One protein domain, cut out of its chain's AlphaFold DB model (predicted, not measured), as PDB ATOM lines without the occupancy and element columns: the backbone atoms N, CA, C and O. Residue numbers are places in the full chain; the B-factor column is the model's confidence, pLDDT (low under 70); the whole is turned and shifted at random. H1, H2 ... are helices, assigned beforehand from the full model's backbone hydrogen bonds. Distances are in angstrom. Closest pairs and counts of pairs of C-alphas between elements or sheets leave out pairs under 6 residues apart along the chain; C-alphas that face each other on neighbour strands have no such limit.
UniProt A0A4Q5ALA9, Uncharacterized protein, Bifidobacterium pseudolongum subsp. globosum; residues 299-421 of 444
ATOM      1  N   LEU A 299     182.303 140.529 129.290       68.81
ATOM      2  CA  LEU A 299     183.664 141.082 129.251       68.81
ATOM      3  C   LEU A 299     183.742 142.331 128.359       68.81
ATOM      4  O   LEU A 299     184.574 143.204 128.574       68.81
ATOM      5  N   GLU A 300     182.850 142.409 127.377       79.69
ATOM      6  CA  GLU A 300     182.640 143.526 126.459       79.69
ATOM      7  C   GLU A 300     182.046 144.759 127.144       79.69
ATOM      8  O   GLU A 300     182.233 145.869 126.655       79.69
ATOM      9  N   ASP A 301     181.359 144.567 128.274       78.25
ATOM     10  CA  ASP A 301     180.739 145.653 129.037       78.25
ATOM     11  C   ASP A 301     181.765 146.368 129.938       78.25
ATOM     12  O   ASP A 301     181.459 147.389 130.554       78.25
ATOM     13  N   LEU A 302     182.981 145.819 130.050       74.62
ATOM     14  CA  LEU A 302     184.056 146.379 130.860       74.62
ATOM     15  C   LEU A 302     184.909 147.363 130.046       74.62
ATOM     16  O   LEU A 302     185.183 147.121 128.867       74.62
ATOM     17  N   PRO A 303     185.394 148.452 130.672       79.44
ATOM     18  CA  PRO A 303     186.325 149.358 130.014       79.44
ATOM     19  C   PRO A 303     187.580 148.587 129.594       79.44
ATOM     20  O   PRO A 303     188.184 147.874 130.396       79.44
ATOM     21  N   LEU A 304     187.963 148.723 128.321       83.31
ATOM     22  CA  LEU A 304     189.113 148.013 127.770       83.31
ATOM     23  C   LEU A 304     190.406 148.400 128.508       83.31
ATOM     24  O   LEU A 304     190.591 149.574 128.848       83.31
ATOM     25  N   PRO A 305     191.334 147.448 128.709       83.31
ATOM     26  CA  PRO A 305     192.577 147.730 129.406       83.31
ATOM     27  C   PRO A 305     193.440 148.726 128.609       83.31
ATOM     28  O   PRO A 305     193.523 148.634 127.376       83.31
ATOM     29  N   PRO A 306     194.122 149.672 129.280       82.62
ATOM     30  CA  PRO A 306     194.998 150.623 128.611       82.62
ATOM     31  C   PRO A 306     196.270 149.913 128.127       82.62
ATOM     32  O   PRO A 306     197.178 149.631 128.902       82.62
ATOM     33  N   LEU A 307     196.336 149.625 126.825       86.31
ATOM     34  CA  LEU A 307     197.482 148.966 126.191       86.31
ATOM     35  C   LEU A 307     198.261 149.907 125.271       86.31
ATOM     36  O   LEU A 307     197.672 150.671 124.494       86.31
ATOM     37  N   ASP A 308     199.590 149.789 125.291       89.25
ATOM     38  CA  ASP A 308     200.459 150.422 124.297       89.25
ATOM     39  C   ASP A 308     200.305 149.771 122.901       89.25
ATOM     40  O   ASP A 308     199.674 148.721 122.726       89.25
ATOM     41  N   ALA A 309     200.891 150.390 121.873       89.19
ATOM     42  CA  ALA A 309     200.786 149.912 120.493       89.19
ATOM     43  C   ALA A 309     201.394 148.513 120.274       89.19
ATOM     44  O   ALA A 309     200.949 147.770 119.398       89.19
ATOM     45  N   LYS A 310     202.409 148.131 121.057       88.50
ATOM     46  CA  LYS A 310     203.068 146.825 120.948       88.50
ATOM     47  C   LYS A 310     202.167 145.720 121.497       88.50
ATOM     48  O   LYS A 310     202.039 144.674 120.862       88.50
ATOM     49  N   HIS A 311     201.526 145.963 122.635       88.81
ATOM     50  CA  HIS A 311     200.587 145.044 123.269       88.81
ATOM     51  C   HIS A 311     199.310 144.888 122.430       88.81
ATOM     52  O   HIS A 311     198.855 143.763 122.230       88.81
ATOM     53  N   ARG A 312     198.793 145.966 121.822       90.44
ATOM     54  CA  ARG A 312     197.655 145.864 120.883       90.44
ATOM     55  C   ARG A 312     197.966 144.981 119.679       90.44
ATOM     56  O   ARG A 312     197.209 144.061 119.397       90.44
ATOM     57  N   ARG A 313     199.128 145.167 119.042       90.06
ATOM     58  CA  ARG A 313     199.569 144.302 117.929       90.06
ATOM     59  C   ARG A 313     199.728 142.840 118.346       90.06
ATOM     60  O   ARG A 313     199.502 141.938 117.544       90.06
ATOM     61  N   ALA A 314     200.154 142.584 119.583       87.69
ATOM     62  CA  ALA A 314     200.226 141.224 120.108       87.69
ATOM     63  C   ALA A 314     198.824 140.616 120.276       87.69
ATOM     64  O   ALA A 314     198.616 139.480 119.852       87.69
ATOM     65  N   ALA A 315     197.865 141.381 120.810       91.62
ATOM     66  CA  ALA A 315     196.475 140.958 120.967       91.62
ATOM     67  C   ALA A 315     195.787 140.702 119.614       91.62
ATOM     68  O   ALA A 315     195.136 139.675 119.452       91.62
ATOM     69  N   GLU A 316     195.999 141.567 118.619       91.94
ATOM     70  CA  GLU A 316     195.500 141.378 117.245       91.94
ATOM     71  C   GLU A 316     195.985 140.049 116.656       91.94
ATOM     72  O   GLU A 316     195.192 139.239 116.186       91.94
ATOM     73  N   ARG A 317     197.288 139.766 116.777       90.81
ATOM     74  CA  ARG A 317     197.870 138.498 116.315       90.81
ATOM     75  C   ARG A 317     197.424 137.282 117.132       90.81
ATOM     76  O   ARG A 317     197.546 136.161 116.651       90.81
ATOM     77  N   MET A 318     196.974 137.455 118.374       92.12
ATOM     78  CA  MET A 318     196.330 136.377 119.136       92.12
ATOM     79  C   MET A 318     194.900 136.130 118.655       92.12
ATOM     80  O   MET A 318     194.453 134.983 118.679       92.12
ATOM     81  N   GLY A 319     194.220 137.168 118.157       89.44
ATOM     82  CA  GLY A 319     192.921 137.067 117.495       89.44
ATOM     83  C   GLY A 319     192.935 136.101 116.307       89.44
ATOM     84  O   GLY A 319     191.961 135.395 116.091       89.44
ATOM     85  N   ASP A 320     194.068 135.937 115.625       87.81
ATOM     86  CA  ASP A 320     194.232 134.924 114.570       87.81
ATOM     87  C   ASP A 320     194.040 133.474 115.059       87.81
ATOM     88  O   ASP A 320     193.759 132.580 114.259       87.81
ATOM     89  N   VAL A 321     194.211 133.229 116.361       91.00
ATOM     90  CA  VAL A 321     194.107 131.904 116.993       91.00
ATOM     91  C   VAL A 321     192.831 131.781 117.810       91.00
ATOM     92  O   VAL A 321     192.114 130.794 117.686       91.00
ATOM     93  N   VAL A 322     192.585 132.763 118.678       89.31
ATOM     94  CA  VAL A 322     191.481 132.737 119.639       89.31
ATOM     95  C   VAL A 322     190.233 133.365 119.051       89.31
ATOM     96  O   VAL A 322     189.170 133.093 119.567       89.31
ATOM     97  N   ASP A 323     190.321 134.179 117.998       89.38
ATOM     98  CA  ASP A 323     189.175 134.802 117.316       89.38
ATOM     99  C   ASP A 323     188.184 135.447 118.311       89.38
ATOM    100  O   ASP A 323     186.977 135.244 118.299       89.38
ATOM    101  N   ASP A 324     188.769 136.169 119.270       88.25
ATOM    102  CA  ASP A 324     188.079 136.863 120.354       88.25
ATOM    103  C   ASP A 324     188.904 138.098 120.761       88.25
ATOM    104  O   ASP A 324     189.784 138.018 121.631       88.25
ATOM    105  N   PRO A 325     188.704 139.240 120.078       88.19
ATOM    106  CA  PRO A 325     189.571 140.407 120.222       88.19
ATOM    107  C   PRO A 325     189.572 140.988 121.638       88.19
ATOM    108  O   PRO A 325     190.627 141.351 122.155       88.19
ATOM    109  N   VAL A 326     188.405 141.034 122.288       88.31
ATOM    110  CA  VAL A 326     188.261 141.577 123.647       88.31
ATOM    111  C   VAL A 326     188.999 140.692 124.645       88.31
ATOM    112  O   VAL A 326     189.778 141.200 125.452       88.31
ATOM    113  N   LEU A 327     188.837 139.369 124.547       88.31
ATOM    114  CA  LEU A 327     189.578 138.436 125.391       88.31
ATOM    115  C   LEU A 327     191.092 138.579 125.196       88.31
ATOM    116  O   LEU A 327     191.833 138.626 126.173       88.31
ATOM    117  N   CYS A 328     191.557 138.699 123.950       92.25
ATOM    118  CA  CYS A 328     192.981 138.847 123.654       92.25
ATOM    119  C   CYS A 328     193.580 140.120 124.270       92.25
ATOM    120  O   CYS A 328     194.699 140.070 124.779       92.25
ATOM    121  N   LEU A 329     192.846 141.238 124.275       89.56
ATOM    122  CA  LEU A 329     193.288 142.475 124.931       89.56
ATOM    123  C   LEU A 329     193.481 142.261 126.438       89.56
ATOM    124  O   LEU A 329     194.516 142.641 126.982       89.56
ATOM    125  N   TRP A 330     192.535 141.598 127.101       87.00
ATOM    126  CA  TRP A 330     192.637 141.294 128.529       87.00
ATOM    127  C   TRP A 330     193.752 140.297 128.858       87.00
ATOM    128  O   TRP A 330     194.473 140.490 129.835       87.00
ATOM    129  N   LEU A 331     193.945 139.270 128.026       87.56
ATOM    130  CA  LEU A 331     195.044 138.316 128.189       87.56
ATOM    131  C   LEU A 331     196.407 138.994 128.032       87.56
ATOM    132  O   LEU A 331     197.317 138.725 128.803       87.56
ATOM    133  N   VAL A 332     196.563 139.896 127.060       89.38
ATOM    134  CA  VAL A 332     197.823 140.633 126.892       89.38
ATOM    135  C   VAL A 332     198.037 141.643 128.020       89.38
ATOM    136  O   VAL A 332     199.169 141.809 128.464       89.38
ATOM    137  N   ALA A 333     196.977 142.290 128.511       84.88
ATOM    138  CA  ALA A 333     197.064 143.221 129.636       84.88
ATOM    139  C   ALA A 333     197.521 142.543 130.934       84.88
ATOM    140  O   ALA A 333     198.311 143.118 131.675       84.88
ATOM    141  N   GLY A 334     197.053 141.319 131.189       77.69
ATOM    142  CA  GLY A 334     197.455 140.523 132.350       77.69
ATOM    143  C   GLY A 334     198.742 139.716 132.158       77.69
ATOM    144  O   GLY A 334     199.082 138.916 133.032       77.69
ATOM    145  N   TYR A 335     199.424 139.843 131.015       83.75
ATOM    146  CA  TYR A 335     200.599 139.036 130.699       83.75
ATOM    147  C   TYR A 335     201.893 139.737 131.119       83.75
ATOM    148  O   TYR A 335     202.291 140.749 130.548       83.75
ATOM    149  N   HIS A 336     202.617 139.125 132.058       78.56
ATOM    150  CA  HIS A 336     203.877 139.657 132.598       78.56
ATOM    151  C   HIS A 336     205.127 138.914 132.086       78.56
ATOM    152  O   HIS A 336     206.225 139.030 132.635       78.56
ATOM    153  N   GLY A 337     204.988 138.113 131.025       70.56
ATOM    154  CA  GLY A 337     206.096 137.342 130.469       70.56
ATOM    155  C   GLY A 337     207.038 138.162 129.577       70.56
ATOM    156  O   GLY A 337     206.682 139.169 128.975       70.56
ATOM    157  N   ARG A 338     208.281 137.678 129.425       73.62
ATOM    158  CA  ARG A 338     209.352 138.383 128.683       73.62
ATOM    159  C   ARG A 338     209.104 138.544 127.175       73.62
ATOM    160  O   ARG A 338     209.723 139.402 126.552       73.62
ATOM    161  N   ALA A 339     208.270 137.698 126.568       81.75
ATOM    162  CA  ALA A 339     208.056 137.670 125.122       81.75
ATOM    163  C   ALA A 339     206.572 137.829 124.786       81.75
ATOM    164  O   ALA A 339     205.776 136.952 125.105       81.75
ATOM    165  N   LEU A 340     206.225 138.906 124.078       86.06
ATOM    166  CA  LEU A 340     204.872 139.201 123.579       86.06
ATOM    167  C   LEU A 340     204.563 138.478 122.253       86.06
ATOM    168  O   LEU A 340     203.846 138.995 121.399       86.06
ATOM    169  N   GLN A 341     205.159 137.302 122.027       89.06
ATOM    170  CA  GLN A 341     204.775 136.481 120.879       89.06
ATOM    171  C   GLN A 341     203.441 135.786 121.192       89.06
ATOM    172  O   GLN A 341     203.296 135.279 122.305       89.06
ATOM    173  N   PRO A 342     202.488 135.724 120.245       88.06
ATOM    174  CA  PRO A 342     201.155 135.180 120.506       88.06
ATOM    175  C   PRO A 342     201.163 133.758 121.080       88.06
ATOM    176  O   PRO A 342     200.417 133.468 122.005       88.06
ATOM    177  N   ASP A 343     202.045 132.877 120.597       85.25
ATOM    178  CA  ASP A 343     202.164 131.513 121.120       85.25
ATOM    179  C   ASP A 343     202.687 131.481 122.563       85.25
ATOM    180  O   ASP A 343     202.241 130.647 123.346       85.25
ATOM    181  N   ALA A 344     203.582 132.399 122.934       81.25
ATOM    182  CA  ALA A 344     204.090 132.521 124.300       81.25
ATOM    183  C   ALA A 344     203.012 133.023 125.274       81.25
ATOM    184  O   ALA A 344     202.877 132.460 126.358       81.25
ATOM    185  N   VAL A 345     202.224 134.028 124.872       84.12
ATOM    186  CA  VAL A 345     201.112 134.548 125.689       84.12
ATOM    187  C   VAL A 345     200.038 133.475 125.866       84.12
ATOM    188  O   VAL A 345     199.651 133.170 126.986       84.12
ATOM    189  N   LEU A 346     199.606 132.829 124.780       85.88
ATOM    190  CA  LEU A 346     198.586 131.777 124.840       85.88
ATOM    191  C   LEU A 346     199.037 130.577 125.685       85.88
ATOM    192  O   LEU A 346     198.259 130.065 126.487       85.88
ATOM    193  N   SER A 347     200.303 130.168 125.559       83.94
ATOM    194  CA  SER A 347     200.848 129.058 126.352       83.94
ATOM    195  C   SER A 347     200.934 129.384 127.841       83.94
ATOM    196  O   SER A 347     200.726 128.494 128.659       83.94
ATOM    197  N   HIS A 348     201.195 130.646 128.204       80.56
ATOM    198  CA  HIS A 348     201.182 131.082 129.603       80.56
ATOM    199  C   HIS A 348     199.805 130.891 130.252       80.56
ATOM    200  O   HIS A 348     199.720 130.489 131.406       80.56
ATOM    201  N   TYR A 349     198.728 131.072 129.488       77.50
ATOM    202  CA  TYR A 349     197.361 130.821 129.951       77.50
ATOM    203  C   TYR A 349     196.895 129.366 129.766       77.50
ATOM    204  O   TYR A 349     195.717 129.060 129.943       77.50
ATOM    205  N   GLY A 350     197.805 128.445 129.431       73.75
ATOM    206  CA  GLY A 350     197.517 127.011 129.327       73.75
ATOM    207  C   GLY A 350     197.018 126.542 127.958       73.75
ATOM    208  O   GLY A 350     196.612 125.387 127.826       73.75
ATOM    209  N   PHE A 351     197.062 127.383 126.920       75.62
ATOM    210  CA  PHE A 351     196.741 126.941 125.564       75.62
ATOM    211  C   PHE A 351     197.886 126.093 124.973       75.62
ATOM    212  O   PHE A 351     199.049 126.498 125.050       75.62
ATOM    213  N   PRO A 352     197.620 124.944 124.323       83.00
ATOM    214  CA  PRO A 352     198.691 124.107 123.788       83.00
ATOM    215  C   PRO A 352     199.537 124.815 122.718       83.00
ATOM    216  O   PRO A 352     199.058 125.184 121.643       83.00
ATOM    217  N   VAL A 353     200.844 124.930 122.974       87.25
ATOM    218  CA  VAL A 353     201.787 125.682 122.123       87.25
ATOM    219  C   VAL A 353     201.812 125.215 120.661       87.25
ATOM    220  O   VAL A 353     201.957 126.026 119.746       87.25
ATOM    221  N   ARG A 354     201.657 123.907 120.413       88.50
ATOM    222  CA  ARG A 354     201.649 123.338 119.054       88.50
ATOM    223  C   ARG A 354     200.409 123.762 118.271       88.50
ATOM    224  O   ARG A 354     200.525 124.090 117.091       88.50
ATOM    225  N   LEU A 355     199.253 123.821 118.932       87.94
ATOM    226  CA  LEU A 355     198.009 124.296 118.332       87.94
ATOM    227  C   LEU A 355     198.098 125.794 118.016       87.94
ATOM    228  O   LEU A 355     197.795 126.186 116.893       87.94
ATOM    229  N   ALA A 356     198.621 126.608 118.942       90.19
ATOM    230  CA  ALA A 356     198.802 128.046 118.711       90.19
ATOM    231  C   ALA A 356     199.717 128.318 117.511       90.19
ATOM    232  O   ALA A 356     199.375 129.093 116.620       90.19
ATOM    233  N   ARG A 357     200.870 127.644 117.442       91.06
ATOM    234  CA  ARG A 357     201.813 127.793 116.322       91.06
ATOM    235  C   ARG A 357     201.216 127.362 114.990       91.06
ATOM    236  O   ARG A 357     201.449 128.030 113.987       91.06
ATOM    237  N   THR A 358     200.462 126.266 114.989       92.69
ATOM    238  CA  THR A 358     199.815 125.752 113.779       92.69
ATOM    239  C   THR A 358     198.746 126.719 113.283       92.69
ATOM    240  O   THR A 358     198.771 127.070 112.110       92.69
ATOM    241  N   ALA A 359     197.898 127.245 114.168       93.06
ATOM    242  CA  ALA A 359     196.888 128.244 113.817       93.06
ATOM    243  C   ALA A 359     197.509 129.544 113.271       93.06
ATOM    244  O   ALA A 359     197.121 130.020 112.205       93.06
ATOM    245  N   LEU A 360     198.554 130.061 113.932       93.75
ATOM    246  CA  LEU A 360     199.305 131.234 113.460       93.75
ATOM    247  C   LEU A 360     199.957 131.002 112.093       93.75
ATOM    248  O   LEU A 360     200.104 131.941 111.310       93.75
ATOM    249  N   ARG A 361     200.404 129.771 111.812       93.56
ATOM    250  CA  ARG A 361     200.975 129.418 110.510       93.56
ATOM    251  C   ARG A 361     199.888 129.289 109.447       93.56
ATOM    252  O   ARG A 361     200.070 129.853 108.376       93.56
ATOM    253  N   ALA A 362     198.780 128.622 109.759       92.75
ATOM    254  CA  ALA A 362     197.637 128.438 108.867       92.75
ATOM    255  C   ALA A 362     197.064 129.781 108.391       92.75
ATOM    256  O   ALA A 362     196.845 129.961 107.201       92.75
ATOM    257  N   LYS A 363     196.941 130.774 109.281       90.81
ATOM    258  CA  LYS A 363     196.463 132.128 108.938       90.81
ATOM    259  C   LYS A 363     197.362 132.909 107.973       90.81
ATOM    260  O   LYS A 363     196.918 133.893 107.396       90.81
ATOM    261  N   ARG A 364     198.620 132.492 107.797       90.81
ATOM    262  CA  ARG A 364     199.567 133.105 106.848       90.81
ATOM    263  C   ARG A 364     199.595 132.411 105.491       90.81
ATOM    264  O   ARG A 364     200.293 132.890 104.601       90.81
ATOM    265  N   LEU A 365     198.934 131.266 105.360       91.12
ATOM    266  CA  LEU A 365     198.861 130.538 104.103       91.12
ATOM    267  C   LEU A 365     197.671 131.055 103.285       91.12
ATOM    268  O   LEU A 365     196.631 131.380 103.861       91.12
ATOM    269  N   PRO A 366     197.816 131.156 101.956       89.19
ATOM    270  CA  PRO A 366     196.732 131.601 101.100       89.19
ATOM    271  C   PRO A 366     195.637 130.529 101.019       89.19
ATOM    272  O   PRO A 366     195.918 129.327 101.014       89.19
ATOM    273  N   MET A 367     194.380 130.977 100.961       87.06
ATOM    274  CA  MET A 367     193.221 130.085 100.893       87.06
ATOM    275  C   MET A 367     192.962 129.536  99.486       87.06
ATOM    276  O   MET A 367     192.268 128.544  99.419       87.06
ATOM    277  N   ASP A 368     193.475 130.131  98.400       88.88
ATOM    278  CA  ASP A 368     193.492 129.675  96.987       88.88
ATOM    279  C   ASP A 368     192.638 128.432  96.613       88.88
ATOM    280  O   ASP A 368     193.159 127.418  96.151       88.88
ATOM    281  N   GLY A 369     191.316 128.481  96.828       86.25
ATOM    282  CA  GLY A 369     190.389 127.367  96.555       86.25
ATOM    283  C   GLY A 369     190.482 126.146  97.494       86.25
ATOM    284  O   GLY A 369     189.751 125.178  97.307       86.25
ATOM    285  N   LYS A 370     191.354 126.182  98.502       89.12
ATOM    286  CA  LYS A 370     191.551 125.175  99.552       89.12
ATOM    287  C   LYS A 370     190.511 125.309 100.662       89.12
ATOM    288  O   LYS A 370     190.065 126.409 100.996       89.12
ATOM    289  N   THR A 371     190.166 124.195 101.303       93.12
ATOM    290  CA  THR A 371     189.370 124.241 102.535       93.12
ATOM    291  C   THR A 371     190.234 124.670 103.723       93.12
ATOM    292  O   THR A 371     191.461 124.565 103.708       93.12
ATOM    293  N   VAL A 372     189.597 125.108 104.813       86.75
ATOM    294  CA  VAL A 372     190.319 125.464 106.049       86.75
ATOM    295  C   VAL A 372     191.094 124.264 106.618       86.75
ATOM    296  O   VAL A 372     192.166 124.432 107.198       86.75
ATOM    297  N   VAL A 373     190.592 123.043 106.407       89.62
ATOM    298  CA  VAL A 373     191.260 121.802 106.826       89.62
ATOM    299  C   VAL A 373     192.499 121.514 105.975       89.62
ATOM    300  O   VAL A 373     193.508 121.046 106.509       89.62
ATOM    301  N   ASP A 374     192.465 121.832 104.682       90.00
ATOM    302  CA  ASP A 374     193.627 121.687 103.798       90.00
ATOM    303  C   ASP A 374     194.733 122.663 104.204       90.00
ATOM    304  O   ASP A 374     195.886 122.267 104.366       90.00
ATOM    305  N   VAL A 375     194.369 123.919 104.482       93.25
ATOM    306  CA  VAL A 375     195.307 124.940 104.972       93.25
ATOM    307  C   VAL A 375     195.880 124.571 106.346       93.25
ATOM    308  O   VAL A 375     197.081 124.726 106.585       93.25
ATOM    309  N   TRP A 376     195.059 124.022 107.244       92.44
ATOM    310  CA  TRP A 376     195.521 123.480 108.526       92.44
ATOM    311  C   TRP A 376     196.530 122.343 108.338       92.44
ATOM    312  O   TRP A 376     197.582 122.318 108.983       92.44
ATOM    313  N   SER A 377     196.229 121.405 107.441       91.25
ATOM    314  CA  SER A 377     197.075 120.243 107.159       91.25
ATOM    315  C   SER A 377     198.402 120.654 106.527       91.25
ATOM    316  O   SER A 377     199.451 120.136 106.910       91.25
ATOM    317  N   GLU A 378     198.382 121.645 105.637       93.81
ATOM    318  CA  GLU A 378     199.582 122.238 105.053       93.81
ATOM    319  C   GLU A 378     200.444 122.936 106.117       93.81
ATOM    320  O   GLU A 378     201.658 122.719 106.177       93.81
ATOM    321  N   ALA A 379     199.833 123.711 107.020       93.62
ATOM    322  CA  ALA A 379     200.541 124.336 108.134       93.62
ATOM    323  C   ALA A 379     201.187 123.297 109.067       93.62
ATOM    324  O   ALA A 379     202.342 123.465 109.473       93.62
ATOM    325  N   CYS A 380     200.473 122.206 109.373       91.44
ATOM    326  CA  CYS A 380     201.017 121.074 110.122       91.44
ATOM    327  C   CYS A 380     202.215 120.459 109.396       91.44
ATOM    328  O   CYS A 380     203.261 120.269 110.013       91.44
ATOM    329  N   GLY A 381     202.089 120.195 108.092       88.88
ATOM    330  CA  GLY A 381     203.155 119.632 107.264       88.88
ATOM    331  C   GLY A 381     204.423 120.484 107.292       88.88
ATOM    332  O   GLY A 381     205.498 119.978 107.607       88.88
ATOM    333  N   GLN A 382     204.297 121.796 107.077       92.75
ATOM    334  CA  GLN A 382     205.435 122.722 107.104       92.75
ATOM    335  C   GLN A 382     206.122 122.785 108.480       92.75
ATOM    336  O   GLN A 382     207.348 122.849 108.559       92.75
ATOM    337  N   LEU A 383     205.355 122.759 109.578       89.62
ATOM    338  CA  LEU A 383     205.906 122.799 110.940       89.62
ATOM    339  C   LEU A 383     206.477 121.454 111.409       89.62
ATOM    340  O   LEU A 383     207.381 121.433 112.248       89.62
ATOM    341  N   ASN A 384     205.946 120.340 110.907       89.12
ATOM    342  CA  ASN A 384     206.403 118.992 111.242       89.12
ATOM    343  C   ASN A 384     207.599 118.545 110.394       89.12
ATOM    344  O   ASN A 384     208.362 117.703 110.854       89.12
ATOM    345  N   ALA A 385     207.819 119.160 109.227       86.69
ATOM    346  CA  ALA A 385     209.007 118.956 108.393       86.69
ATOM    347  C   ALA A 385     210.289 119.604 108.958       86.69
ATOM    348  O   ALA A 385     211.384 119.378 108.445       86.69
ATOM    349  N   LEU A 386     210.183 120.425 110.008       81.38
ATOM    350  CA  LEU A 386     211.345 120.988 110.697       81.38
ATOM    351  C   LEU A 386     212.117 119.896 111.457       81.38
ATOM    352  O   LEU A 386     211.530 118.937 111.947       81.38
ATOM    353  N   ALA A 387     213.419 120.114 111.683       76.06
ATOM    354  CA  ALA A 387     214.304 119.184 112.407       76.06
ATOM    355  C   ALA A 387     213.776 118.732 113.786       76.06
ATOM    356  O   ALA A 387     214.153 117.682 114.297       76.06
ATOM    357  N   ARG A 388     212.903 119.535 114.406       75.69
ATOM    358  CA  ARG A 388     212.066 119.121 115.533       75.69
ATOM    359  C   ARG A 388     210.611 119.389 115.155       75.69
ATOM    360  O   ARG A 388     210.311 120.562 114.915       75.69
ATOM    361  N   PRO A 389     209.723 118.380 115.162       79.38
ATOM    362  CA  PRO A 389     208.312 118.578 114.858       79.38
ATOM    363  C   PRO A 389     207.663 119.566 115.829       79.38
ATOM    364  O   PRO A 389     207.772 119.427 117.053       79.38
ATOM    365  N   ARG A 390     207.020 120.600 115.283       81.62
ATOM    366  CA  ARG A 390     206.407 121.696 116.059       81.62
ATOM    367  C   ARG A 390     204.928 121.915 115.749       81.62
ATOM    368  O   ARG A 390     204.308 122.723 116.439       81.62
ATOM    369  N   GLY A 391     204.399 121.247 114.729       79.06
ATOM    370  CA  GLY A 391     203.008 121.338 114.312       79.06
ATOM    371  C   GLY A 391     202.096 120.444 115.145       79.06
ATOM    372  O   GLY A 391     202.541 119.590 115.918       79.06
ATOM    373  N   ALA A 392     200.801 120.682 114.999       88.00
ATOM    374  CA  ALA A 392     199.752 119.823 115.517       88.00
ATOM    375  C   ALA A 392     199.524 118.604 114.604       88.00
ATOM    376  O   ALA A 392     200.256 118.376 113.632       88.00
ATOM    377  N   THR A 393     198.505 117.814 114.935       88.94
ATOM    378  CA  THR A 393     198.030 116.708 114.102       88.94
ATOM    379  C   THR A 393     197.400 117.266 112.813       88.94
ATOM    380  O   THR A 393     196.542 118.153 112.900       88.94
ATOM    381  N   PRO A 394     197.805 116.797 111.618       87.62
ATOM    382  CA  PRO A 394     197.196 117.217 110.358       87.62
ATOM    383  C   PRO A 394     195.785 116.632 110.178       87.62
ATOM    384  O   PRO A 394     195.379 115.703 110.880       87.62
ATOM    385  N   GLY A 395     195.052 117.148 109.195       84.75
ATOM    386  CA  GLY A 395     193.757 116.620 108.779       84.75
ATOM    387  C   GLY A 395     192.559 117.077 109.624       84.75
ATOM    388  O   GLY A 395     192.702 117.868 110.564       84.75
ATOM    389  N   PRO A 396     191.356 116.565 109.301       74.81
ATOM    390  CA  PRO A 396     190.098 116.992 109.919       74.81
ATOM    391  C   PRO A 396     190.060 116.781 111.437       74.81
ATOM    392  O   PRO A 396     189.569 117.637 112.169       74.81
ATOM    393  N   ALA A 397     190.615 115.666 111.925       74.00
ATOM    394  CA  ALA A 397     190.618 115.332 113.348       74.00
ATOM    395  C   ALA A 397     191.452 116.323 114.179       74.00
ATOM    396  O   ALA A 397     190.999 116.780 115.228       74.00
ATOM    397  N   GLY A 398     192.637 116.701 113.686       72.44
ATOM    398  CA  GLY A 398     193.487 117.686 114.353       72.44
ATOM    399  C   GLY A 398     192.903 119.099 114.316       72.44
ATOM    400  O   GLY A 398     192.993 119.831 115.301       72.44
ATOM    401  N   TYR A 399     192.227 119.470 113.224       83.00
ATOM    402  CA  TYR A 399     191.507 120.744 113.159       83.00
ATOM    403  C   TYR A 399     190.295 120.775 114.109       83.00
ATOM    404  O   TYR A 399     190.057 121.775 114.785       83.00
ATOM    405  N   ALA A 400     189.558 119.668 114.240       74.19
ATOM    406  CA  ALA A 400     188.465 119.555 115.208       74.19
ATOM    407  C   ALA A 400     188.962 119.620 116.667       74.19
ATOM    408  O   ALA A 400     188.314 120.222 117.524       74.19
ATOM    409  N   GLU A 401     190.125 119.031 116.963       73.44
ATOM    410  CA  GLU A 401     190.795 119.177 118.260       73.44
ATOM    411  C   GLU A 401     191.152 120.639 118.550       73.44
ATOM    412  O   GLU A 401     190.867 121.130 119.646       73.44
ATOM    413  N   PHE A 402     191.706 121.348 117.564       86.31
ATOM    414  CA  PHE A 402     191.988 122.777 117.668       86.31
ATOM    415  C   PHE A 402     190.732 123.583 118.018       86.31
ATOM    416  O   PHE A 402     190.742 124.306 119.011       86.31
ATOM    417  N   GLN A 403     189.641 123.396 117.271       85.31
ATOM    418  CA  GLN A 403     188.377 124.109 117.487       85.31
ATOM    419  C   GLN A 403     187.814 123.884 118.896       85.31
ATOM    420  O   GLN A 403     187.521 124.840 119.614       85.31
ATOM    421  N   ARG A 404     187.755 122.625 119.355       74.06
ATOM    422  CA  ARG A 404     187.301 122.304 120.721       74.06
ATOM    423  C   ARG A 404     188.191 122.922 121.796       74.06
ATOM    424  O   ARG A 404     187.696 123.338 122.843       74.06
ATOM    425  N   THR A 405     189.499 122.958 121.555       68.56
ATOM    426  CA  THR A 405     190.468 123.503 122.512       68.56
ATOM    427  C   THR A 405     190.370 125.023 122.602       68.56
ATOM    428  O   THR A 405     190.391 125.554 123.710       68.56
ATOM    429  N   VAL A 406     190.215 125.720 121.470       80.94
ATOM    430  CA  VAL A 406     189.983 127.175 121.432       80.94
ATOM    431  C   VAL A 406     188.696 127.536 122.147       80.94
ATOM    432  O   VAL A 406     188.716 128.428 122.990       80.94
ATOM    433  N   GLU A 407     187.609 126.814 121.891       74.31
ATOM    434  CA  GLU A 407     186.327 127.133 122.511       74.31
ATOM    435  C   GLU A 407     186.363 126.942 124.033       74.31
ATOM    436  O   GLU A 407     185.997 127.836 124.796       74.31
ATOM    437  N   ARG A 408     186.928 125.822 124.502       64.62
ATOM    438  CA  ARG A 408     187.130 125.595 125.940       64.62
ATOM    439  C   ARG A 408     188.007 126.679 126.567       64.62
ATOM    440  O   ARG A 408     187.703 127.157 127.659       64.62
ATOM    441  N   PHE A 409     189.080 127.063 125.880       74.25
ATOM    442  CA  PHE A 409     189.990 128.104 126.341       74.25
ATOM    443  C   PHE A 409     189.289 129.464 126.453       74.25
ATOM    444  O   PHE A 409     189.424 130.120 127.484       74.25
ATOM    445  N   ARG A 410     188.489 129.862 125.453       80.31
ATOM    446  CA  ARG A 410     187.695 131.103 125.481       80.31
ATOM    447  C   ARG A 410     186.790 131.153 126.699       80.31
ATOM    448  O   ARG A 410     186.882 132.090 127.489       80.31
ATOM    449  N   VAL A 411     185.959 130.125 126.878       71.38
ATOM    450  CA  VAL A 411     185.010 130.045 127.996       71.38
ATOM    451  C   VAL A 411     185.756 130.133 129.324       71.38
ATOM    452  O   VAL A 411     185.443 130.980 130.160       71.38
ATOM    453  N   GLN A 412     186.800 129.318 129.493       70.62
ATOM    454  CA  GLN A 412     187.577 129.285 130.726       70.62
ATOM    455  C   GLN A 412     188.200 130.649 131.052       70.62
ATOM    456  O   GLN A 412     188.105 131.107 132.194       70.62
ATOM    457  N   MET A 413     188.830 131.300 130.073       77.38
ATOM    458  CA  MET A 413     189.522 132.567 130.295       77.38
ATOM    459  C   MET A 413     188.549 133.725 130.513       77.38
ATOM    460  O   MET A 413     188.780 134.533 131.412       77.38
ATOM    461  N   ARG A 414     187.428 133.783 129.780       78.38
ATOM    462  CA  ARG A 414     186.380 134.789 130.022       78.38
ATOM    463  C   ARG A 414     185.852 134.696 131.445       78.38
ATOM    464  O   ARG A 414     185.790 135.713 132.130       78.38
ATOM    465  N   THR A 415     185.539 133.490 131.921       64.12
ATOM    466  CA  THR A 415     185.090 133.291 133.304       64.12
ATOM    467  C   THR A 415     186.155 133.734 134.304       64.12
ATOM    468  O   THR A 415     185.839 134.452 135.246       64.12
ATOM    469  N   GLN A 416     187.421 133.355 134.101       67.25
ATOM    470  CA  GLN A 416     188.499 133.746 135.012       67.25
ATOM    471  C   GLN A 416     188.696 135.266 135.070       67.25
ATOM    472  O   GLN A 416     188.821 135.818 136.161       67.25
ATOM    473  N   ILE A 417     188.691 135.947 133.923       70.31
ATOM    474  CA  ILE A 417     188.872 137.401 133.855       70.31
ATOM    475  C   ILE A 417     187.663 138.122 134.462       70.31
ATOM    476  O   ILE A 417     187.846 139.012 135.288       70.31
ATOM    477  N   MET A 418     186.437 137.701 134.141       68.12
ATOM    478  CA  MET A 418     185.224 138.286 134.725       68.12
ATOM    479  C   MET A 418     185.174 138.116 136.244       68.12
ATOM    480  O   MET A 418     184.860 139.073 136.951       68.12
ATOM    481  N   CYS A 419     185.526 136.937 136.768       60.22
ATOM    482  CA  CYS A 419     185.611 136.703 138.212       60.22
ATOM    483  C   CYS A 419     186.647 137.614 138.880       60.22
ATOM    484  O   CYS A 419     186.351 138.206 139.916       60.22
ATOM    485  N   ARG A 420     187.830 137.772 138.270       64.00
ATOM    486  CA  ARG A 420     188.884 138.662 138.781       64.00
ATOM    487  C   ARG A 420     188.447 140.125 138.808       64.00
ATOM    488  O   ARG A 420     188.678 140.804 139.798       64.00
ATOM    489  N   LEU A 421     187.810 140.607 137.741       64.19
ATOM    490  CA  LEU A 421     187.473 142.027 137.591       64.19
ATOM    491  C   LEU A 421     186.219 142.449 138.363       64.19
ATOM    492  O   LEU A 421     186.111 143.604 138.758       64.19
TER     493      LEU A 421
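What this domain is: This is residues 299 to 421 of the 444 residues of an uncharacterized protein of Bifidobacterium pseudolongum subsp. globosum (UniProt A0A4Q5ALA9). What does the model look like? One long helix, H6, runs along one side of a group of five shorter helices that mostly cross one another. H2 packs on its later part, H5 makes a corner with its start, and the hairpin of H3 and H4 bridges from H1 to H5. What is printed? The printed part has 123 residues with six named helices, H1 to H6 in order, and no named strand: all helix. It is compact, with a radius of gyration of the C-alphas of 14.9 A and spans of 41 by 26 by 26 A.

How they stand to each other: Which helix is the hub? H1, residues 309 to 322, touches H2, residues 325 to 333, at a steep tilt of 52 degrees; their closest C-alphas, Ala 315 and Cys 328, are 4.9 A apart. With residues 314 to 318 alone, H1 touches H3, residues 342 to 348; the closest C-alphas, Met 318 and Pro 342, are 5.2 A apart. What follows H3? H4, residues 353 to 362, forms a hairpin with it at a shallow tilt of 17 degrees, C-alphas 343 and 356 being closest at 5.4 A. H4 touches H5, residues 372 to 384, with C-alphas 362 and 379 closest at 5.1 A. Where does the last helix touch? H6, residues 395 to 421, touches H5 with residues 395 to 399 alone, about perpendicular at 88 degrees; C-alphas 377 and 395 are closest at 5.2 A. Are the O i to N i+4 pairs within hydrogen-bond range? Every one is in H2, H3, H4, H5 and H6, and 8 of 10 are in H1.

Where its parts are: Where does H1 begin? C-alpha 309 is at (200.786, 149.912, 120.493). Where does H6 end? C-alpha 421 is at (187.473, 142.027, 137.591), 38.9 A from C-alpha 395.

The domain as a whole: How far does it reach? The two C-alphas farthest apart, Asp 301 and Ala 387, are 45.9 A apart; the printed part has no cut and no long link. Where is confidence low? Residues 299, 405, 408, 415 to 416 and 418 to 421 are under 70.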